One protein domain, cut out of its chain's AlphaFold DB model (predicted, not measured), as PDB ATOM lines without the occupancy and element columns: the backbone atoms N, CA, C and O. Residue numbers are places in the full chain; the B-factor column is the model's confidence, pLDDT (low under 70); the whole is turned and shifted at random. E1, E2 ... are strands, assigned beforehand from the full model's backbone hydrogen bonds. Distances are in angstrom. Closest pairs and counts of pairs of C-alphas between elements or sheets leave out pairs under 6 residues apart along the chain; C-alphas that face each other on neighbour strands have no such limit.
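AT A GLANCE: This is residues 144 to 192 of the 299 residues of an uncharacterized protein of Mucilaginibacter sp. E4BP6 (UniProt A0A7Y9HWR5). There is little regular structure here: from residue 144 a long winding stretch with no named element runs to residue 168, its residues 150 to 165 arching over a small hairpin of two strands, E1 and then E2. The printed part has 49 residues, 10 of them in these antiparallel strands; the class is all strand, with no named helix. It is only just compact, close to loose, with a radius of gyration of the C-alphas of 11.6 A, and elongated, spanning 35 by 21 by 17 A.

HOW THE PARTS SIT: Go on to E1, residues 169 to 173, and its antiparallel neighbour E2, residues 182 to 186; their directions differ by 163 degrees. Look at C-alphas 169 and 186, which face each other at 4.4 A. N 170 and O 185, at 2.9 A, are within hydrogen-bond range.

IN THESE COORDINATES: Find C-alpha 169 at (7.952, 5.776, -15.687), where E1 begins its 13.5 A. E2, 13.4 A long, ends at C-alpha 186, (10.573, 3.078, -13.492).

THE WHOLE: The C-alphas farthest apart, of Gly 177 and Gly 191, are 35.6 A apart. The printed part has no cut, and the link from E1 to E2 is short. The model's pLDDT is under 70 at residues 153 to 159, 175 to 180 and 191 to 192.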
ATOM      1  N   ILE A 144      11.729  11.837 -28.632       84.56
ATOM      2  CA  ILE A 144      11.875  12.342 -27.257       84.56
ATOM      3  C   ILE A 144      13.368  12.548 -26.992       84.56
ATOM      4  O   ILE A 144      14.156  11.642 -27.255       84.56
ATOM      5  N   GLY A 145      13.760  13.715 -26.473       75.69
ATOM      6  CA  GLY A 145      15.147  14.014 -26.103       75.69
ATOM      7  C   GLY A 145      15.485  15.508 -26.146       75.69
ATOM      8  O   GLY A 145      14.603  16.350 -26.311       75.69
ATOM      9  N   GLY A 146      16.775  15.827 -26.007       73.56
ATOM     10  CA  GLY A 146      17.310  17.194 -26.032       73.56
ATOM     11  C   GLY A 146      17.754  17.710 -24.659       73.56
ATOM     12  O   GLY A 146      17.582  17.044 -23.641       73.56
ATOM     13  N   THR A 147      18.314  18.923 -24.632       71.62
ATOM     14  CA  THR A 147      18.931  19.533 -23.433       71.62
ATOM     15  C   THR A 147      17.965  19.727 -22.260       71.62
ATOM     16  O   THR A 147      18.398  19.870 -21.123       71.62
ATOM     17  N   THR A 148      16.654  19.735 -22.513       72.25
ATOM     18  CA  THR A 148      15.604  19.885 -21.492       72.25
ATOM     19  C   THR A 148      15.145  18.560 -20.879       72.25
ATOM     20  O   THR A 148      14.371  18.580 -19.928       72.25
ATOM     21  N   GLY A 149      15.578  17.415 -21.416       71.94
ATOM     22  CA  GLY A 149      15.192  16.075 -20.961       71.94
ATOM     23  C   GLY A 149      16.252  15.366 -20.115       71.94
ATOM     24  O   GLY A 149      16.276  14.139 -20.139       71.94
ATOM     25  N   ASN A 150      17.144  16.109 -19.441       77.62
ATOM     26  CA  ASN A 150      18.296  15.545 -18.730       77.62
ATOM     27  C   ASN A 150      17.882  14.688 -17.518       77.62
ATOM     28  O   ASN A 150      17.267  15.208 -16.587       77.62
ATOM     29  N   LEU A 151      18.256  13.408 -17.514       80.88
ATOM     30  CA  LEU A 151      18.054  12.478 -16.399       80.88
ATOM     31  C   LEU A 151      19.363  12.050 -15.713       80.88
ATOM     32  O   LEU A 151      19.315  11.125 -14.902       80.88
ATOM     33  N   ASP A 152      20.504  12.714 -15.972       76.00
ATOM     34  CA  ASP A 152      21.762  12.369 -15.292       76.00
ATOM     35  C   ASP A 152      21.575  12.440 -13.761       76.00
ATOM     36  O   ASP A 152      21.327  13.520 -13.215       76.00
ATOM     37  N   PRO A 153      21.723  11.318 -13.030       67.38
ATOM     38  CA  PRO A 153      21.559  11.306 -11.580       67.38
ATOM     39  C   PRO A 153      22.602  12.167 -10.847       67.38
ATOM     40  O   PRO A 153      22.443  12.433  -9.653       67.38
ATOM     41  N   ARG A 154      23.674  12.586 -11.532       67.25
ATOM     42  CA  ARG A 154      24.738  13.452 -11.011       67.25
ATOM     43  C   ARG A 154      24.446  14.944 -11.203       67.25
ATOM     44  O   ARG A 154      25.156  15.738 -10.589       67.25
ATOM     45  N   ASP A 155      23.438  15.338 -11.991       61.47
ATOM     46  CA  ASP A 155      23.167  16.751 -12.293       61.47
ATOM     47  C   ASP A 155      21.678  17.070 -12.584       61.47
ATOM     48  O   ASP A 155      21.223  16.900 -13.720       61.47
ATOM     49  N   PRO A 156      20.914  17.617 -11.612       56.53
ATOM     50  CA  PRO A 156      21.193  17.710 -10.175       56.53
ATOM     51  C   PRO A 156      20.799  16.432  -9.395       56.53
ATOM     52  O   PRO A 156      19.858  15.728  -9.765       56.53
ATOM     53  N   PRO A 157      21.464  16.126  -8.264       53.16
ATOM     54  CA  PRO A 157      21.115  14.981  -7.424       53.16
ATOM     55  C   PRO A 157      19.704  15.138  -6.829       53.16
ATOM     56  O   PRO A 157      19.419  16.105  -6.125       53.16
ATOM     57  N   GLY A 158      18.821  14.162  -7.081       60.34
ATOM     58  CA  GLY A 158      17.477  14.107  -6.486       60.34
ATOM     59  C   GLY A 158      16.343  14.690  -7.339       60.34
ATOM     60  O   GLY A 158      15.403  15.256  -6.790       60.34
ATOM     61  N   THR A 159      16.393  14.544  -8.664       66.25
ATOM     62  CA  THR A 159      15.437  15.138  -9.626       66.25
ATOM     63  C   THR A 159      14.059  14.485  -9.703       66.25
ATOM     64  O   THR A 159      13.147  15.080 -10.273       66.25
ATOM     65  N   LEU A 160      13.861  13.293  -9.127       82.88
ATOM     66  CA  LEU A 160      12.635  12.506  -9.333       82.88
ATOM     67  C   LEU A 160      11.884  12.071  -8.048       82.88
ATOM     68  O   LEU A 160      11.296  10.987  -8.044       82.88
ATOM     69  N   PRO A 161      11.827  12.859  -6.950       86.69
ATOM     70  CA  PRO A 161      11.104  12.462  -5.735       86.69
ATOM     71  C   PRO A 161       9.599  12.308  -5.981       86.69
ATOM     72  O   PRO A 161       8.939  11.527  -5.300       86.69
ATOM     73  N   TYR A 162       9.064  12.997  -6.994       87.00
ATOM     74  CA  TYR A 162       7.672  12.865  -7.421       87.00
ATOM     75  C   TYR A 162       7.330  11.465  -7.950       87.00
ATOM     76  O   TYR A 162       6.153  11.138  -8.036       87.00
ATOM     77  N   LEU A 163       8.325  10.633  -8.286       88.56
ATOM     78  CA  LEU A 163       8.100   9.244  -8.688       88.56
ATOM     79  C   LEU A 163       7.918   8.294  -7.503       88.56
ATOM     80  O   LEU A 163       7.548   7.141  -7.713       88.56
ATOM     81  N   ALA A 164       8.188   8.715  -6.266       88.56
ATOM     82  CA  ALA A 164       8.125   7.822  -5.117       88.56
ATOM     83  C   ALA A 164       6.726   7.192  -4.962       88.56
ATOM     84  O   ALA A 164       5.730   7.886  -4.776       88.56
ATOM     85  N   ASN A 165       6.675   5.857  -4.995       88.88
ATOM     86  CA  ASN A 165       5.468   5.033  -4.854       88.88
ATOM     87  C   ASN A 165       4.390   5.245  -5.931       88.88
ATOM     88  O   ASN A 165       3.249   4.836  -5.724       88.88
ATOM     89  N   THR A 166       4.715   5.846  -7.077       91.62
ATOM     90  CA  THR A 166       3.706   6.153  -8.103       91.62
ATOM     91  C   THR A 166       3.503   5.044  -9.127       91.62
ATOM     92  O   THR A 166       2.486   5.037  -9.816       91.62
ATOM     93  N   GLY A 167       4.467   4.128  -9.279       90.38
ATOM     94  CA  GLY A 167       4.464   3.181 -10.401       90.38
ATOM     95  C   GLY A 167       4.703   3.840 -11.765       90.38
ATOM     96  O   GLY A 167       4.552   3.191 -12.797       90.38
ATOM     97  N   GLN A 168       5.033   5.136 -11.791       91.19
ATOM     98  CA  GLN A 168       5.253   5.876 -13.026       91.19
ATOM     99  C   GLN A 168       6.631   5.585 -13.614       91.19
ATOM    100  O   GLN A 168       7.564   5.148 -12.933       91.19
ATOM    101  N   MET A 169       6.742   5.892 -14.900       91.25
ATOM    102  CA  MET A 169       7.952   5.776 -15.687       91.25
ATOM    103  C   MET A 169       8.296   7.131 -16.297       91.25
ATOM    104  O   MET A 169       7.407   7.859 -16.738       91.25
ATOM    105  N   VAL A 170       9.585   7.446 -16.346       89.50
ATOM    106  CA  VAL A 170      10.120   8.613 -17.049       89.50
ATOM    107  C   VAL A 170      11.134   8.133 -18.075       89.50
ATOM    108  O   VAL A 170      11.930   7.233 -17.799       89.50
ATOM    109  N   ILE A 171      11.063   8.725 -19.264       89.00
ATOM    110  CA  ILE A 171      12.000   8.511 -20.364       89.00
ATOM    111  C   ILE A 171      12.672   9.850 -20.628       89.00
ATOM    112  O   ILE A 171      11.989  10.868 -20.760       89.00
ATOM    113  N   GLY A 172      13.992   9.849 -20.709       84.00
ATOM    114  CA  GLY A 172      14.772  11.048 -20.971       84.00
ATOM    115  C   GLY A 172      16.149  10.706 -21.510       84.00
ATOM    116  O   GLY A 172      16.387   9.598 -21.989       84.00
ATOM    117  N   TRP A 173      17.040  11.684 -21.478       79.56
ATOM    118  CA  TRP A 173      18.371  11.589 -22.065       79.56
ATOM    119  C   TRP A 173      19.414  12.084 -21.080       79.56
ATOM    120  O   TRP A 173      19.087  12.857 -20.188       79.56
ATOM    121  N   ASN A 174      20.676  11.736 -21.281       72.19
ATOM    122  CA  ASN A 174      21.767  12.384 -20.568       72.19
ATOM    123  C   ASN A 174      22.472  13.398 -21.484       72.19
ATOM    124  O   ASN A 174      23.008  13.029 -22.531       72.19
ATOM    125  N   THR A 175      22.482  14.684 -21.111       60.81
ATOM    126  CA  THR A 175      23.312  15.691 -21.804       60.81
ATOM    127  C   THR A 175      24.169  16.509 -20.845       60.81
ATOM    128  O   THR A 175      23.924  17.692 -20.639       60.81
ATOM    129  N   SER A 176      25.256  15.911 -20.353       54.59
ATOM    130  CA  SER A 176      26.524  16.620 -20.120       54.59
ATOM    131  C   SER A 176      27.701  15.636 -19.961       54.59
ATOM    132  O   SER A 176      27.952  15.067 -18.908       54.59
ATOM    133  N   GLY A 177      28.465  15.417 -21.039       55.00
ATOM    134  CA  GLY A 177      29.799  14.790 -20.964       55.00
ATOM    135  C   GLY A 177      29.878  13.272 -20.715       55.00
ATOM    136  O   GLY A 177      30.970  12.787 -20.417       55.00
ATOM    137  N   GLY A 178      28.771  12.528 -20.833       58.22
ATOM    138  CA  GLY A 178      28.706  11.056 -20.745       58.22
ATOM    139  C   GLY A 178      28.633  10.320 -22.097       58.22
ATOM    140  O   GLY A 178      28.799  10.927 -23.154       58.22
ATOM    141  N   ALA A 179      28.375   9.006 -22.062       60.31
ATOM    142  CA  ALA A 179      28.414   8.083 -23.208       60.31
ATOM    143  C   ALA A 179      27.184   8.140 -24.151       60.31
ATOM    144  O   ALA A 179      27.139   7.418 -25.148       60.31
ATOM    145  N   GLY A 180      26.256   9.078 -23.922       69.31
ATOM    146  CA  GLY A 180      25.174   9.419 -24.854       69.31
ATOM    147  C   GLY A 180      23.933   8.532 -24.747       69.31
ATOM    148  O   GLY A 180      23.213   8.386 -25.734       69.31
ATOM    149  N   GLU A 181      23.690   7.932 -23.583       77.25
ATOM    150  CA  GLU A 181      22.589   6.997 -23.370       77.25
ATOM    151  C   GLU A 181      21.208   7.661 -23.202       77.25
ATOM    152  O   GLU A 181      21.068   8.807 -22.760       77.25
ATOM    153  N   ALA A 182      20.175   6.891 -23.557       81.56
ATOM    154  CA  ALA A 182      18.785   7.159 -23.209       81.56
ATOM    155  C   ALA A 182      18.457   6.485 -21.876       81.56
ATOM    156  O   ALA A 182      18.730   5.293 -21.704       81.56
ATOM    157  N   ASP A 183      17.806   7.217 -20.979       84.25
ATOM    158  CA  ASP A 183      17.491   6.736 -19.640       84.25
ATOM    159  C   ASP A 183      16.009   6.383 -19.514       84.25
ATOM    160  O   ASP A 183      15.114   7.149 -19.887       84.25
ATOM    161  N   PHE A 184      15.761   5.209 -18.937       88.69
ATOM    162  CA  PHE A 184      14.438   4.686 -18.627       88.69
ATOM    163  C   PHE A 184      14.376   4.446 -17.123       88.69
ATOM    164  O   PHE A 184      15.068   3.576 -16.595       88.69
ATOM    165  N   ILE A 185      13.548   5.217 -16.419       88.56
ATOM    166  CA  ILE A 185      13.447   5.159 -14.958       88.56
ATOM    167  C   ILE A 185      12.022   4.769 -14.584       88.56
ATOM    168  O   ILE A 185      11.088   5.539 -14.794       88.56
ATOM    169  N   SER A 186      11.850   3.573 -14.020       89.69
ATOM    170  CA  SER A 186      10.573   3.078 -13.492       89.69
ATOM    171  C   SER A 186      10.550   3.139 -11.967       89.69
ATOM    172  O   SER A 186      11.515   2.723 -11.323       89.69
ATOM    173  N   ASN A 187       9.430   3.546 -11.373       90.12
ATOM    174  CA  ASN A 187       9.186   3.354  -9.947       90.12
ATOM    175  C   ASN A 187       8.443   2.034  -9.681       90.12
ATOM    176  O   ASN A 187       7.478   1.707 -10.358       90.12
ATOM    177  N   GLN A 188       8.850   1.292  -8.649       87.88
ATOM    178  CA  GLN A 188       8.271  -0.013  -8.289       87.88
ATOM    179  C   GLN A 188       6.884   0.044  -7.610       87.88
ATOM    180  O   GLN A 188       6.386  -0.986  -7.149       87.88
ATOM    181  N   ALA A 189       6.278   1.234  -7.521       85.56
ATOM    182  CA  ALA A 189       5.091   1.524  -6.720       85.56
ATOM    183  C   ALA A 189       5.261   1.084  -5.248       85.56
ATOM    184  O   ALA A 189       6.377   0.884  -4.767       85.56
ATOM    185  N   GLY A 190       4.155   0.931  -4.517       75.69
ATOM    186  CA  GLY A 190       4.164   0.418  -3.141       75.69
ATOM    187  C   GLY A 190       4.292  -1.110  -3.013       75.69
ATOM    188  O   GLY A 190       4.195  -1.617  -1.901       75.69
ATOM    189  N   GLY A 191       4.443  -1.854  -4.122       67.31
ATOM    190  CA  GLY A 191       4.084  -3.281  -4.199       67.31
ATOM    191  C   GLY A 191       5.209  -4.312  -4.347       67.31
ATOM    192  O   GLY A 191       4.900  -5.494  -4.329       67.31
ATOM    193  N   GLY A 192       6.479  -3.907  -4.465       69.12
ATOM    194  CA  GLY A 192       7.637  -4.816  -4.398       69.12
ATOM    195  C   GLY A 192       7.755  -5.826  -5.552       69.12
ATOM    196  O   GLY A 192       7.090  -6.851  -5.563       69.12
TER     197      GLY A 192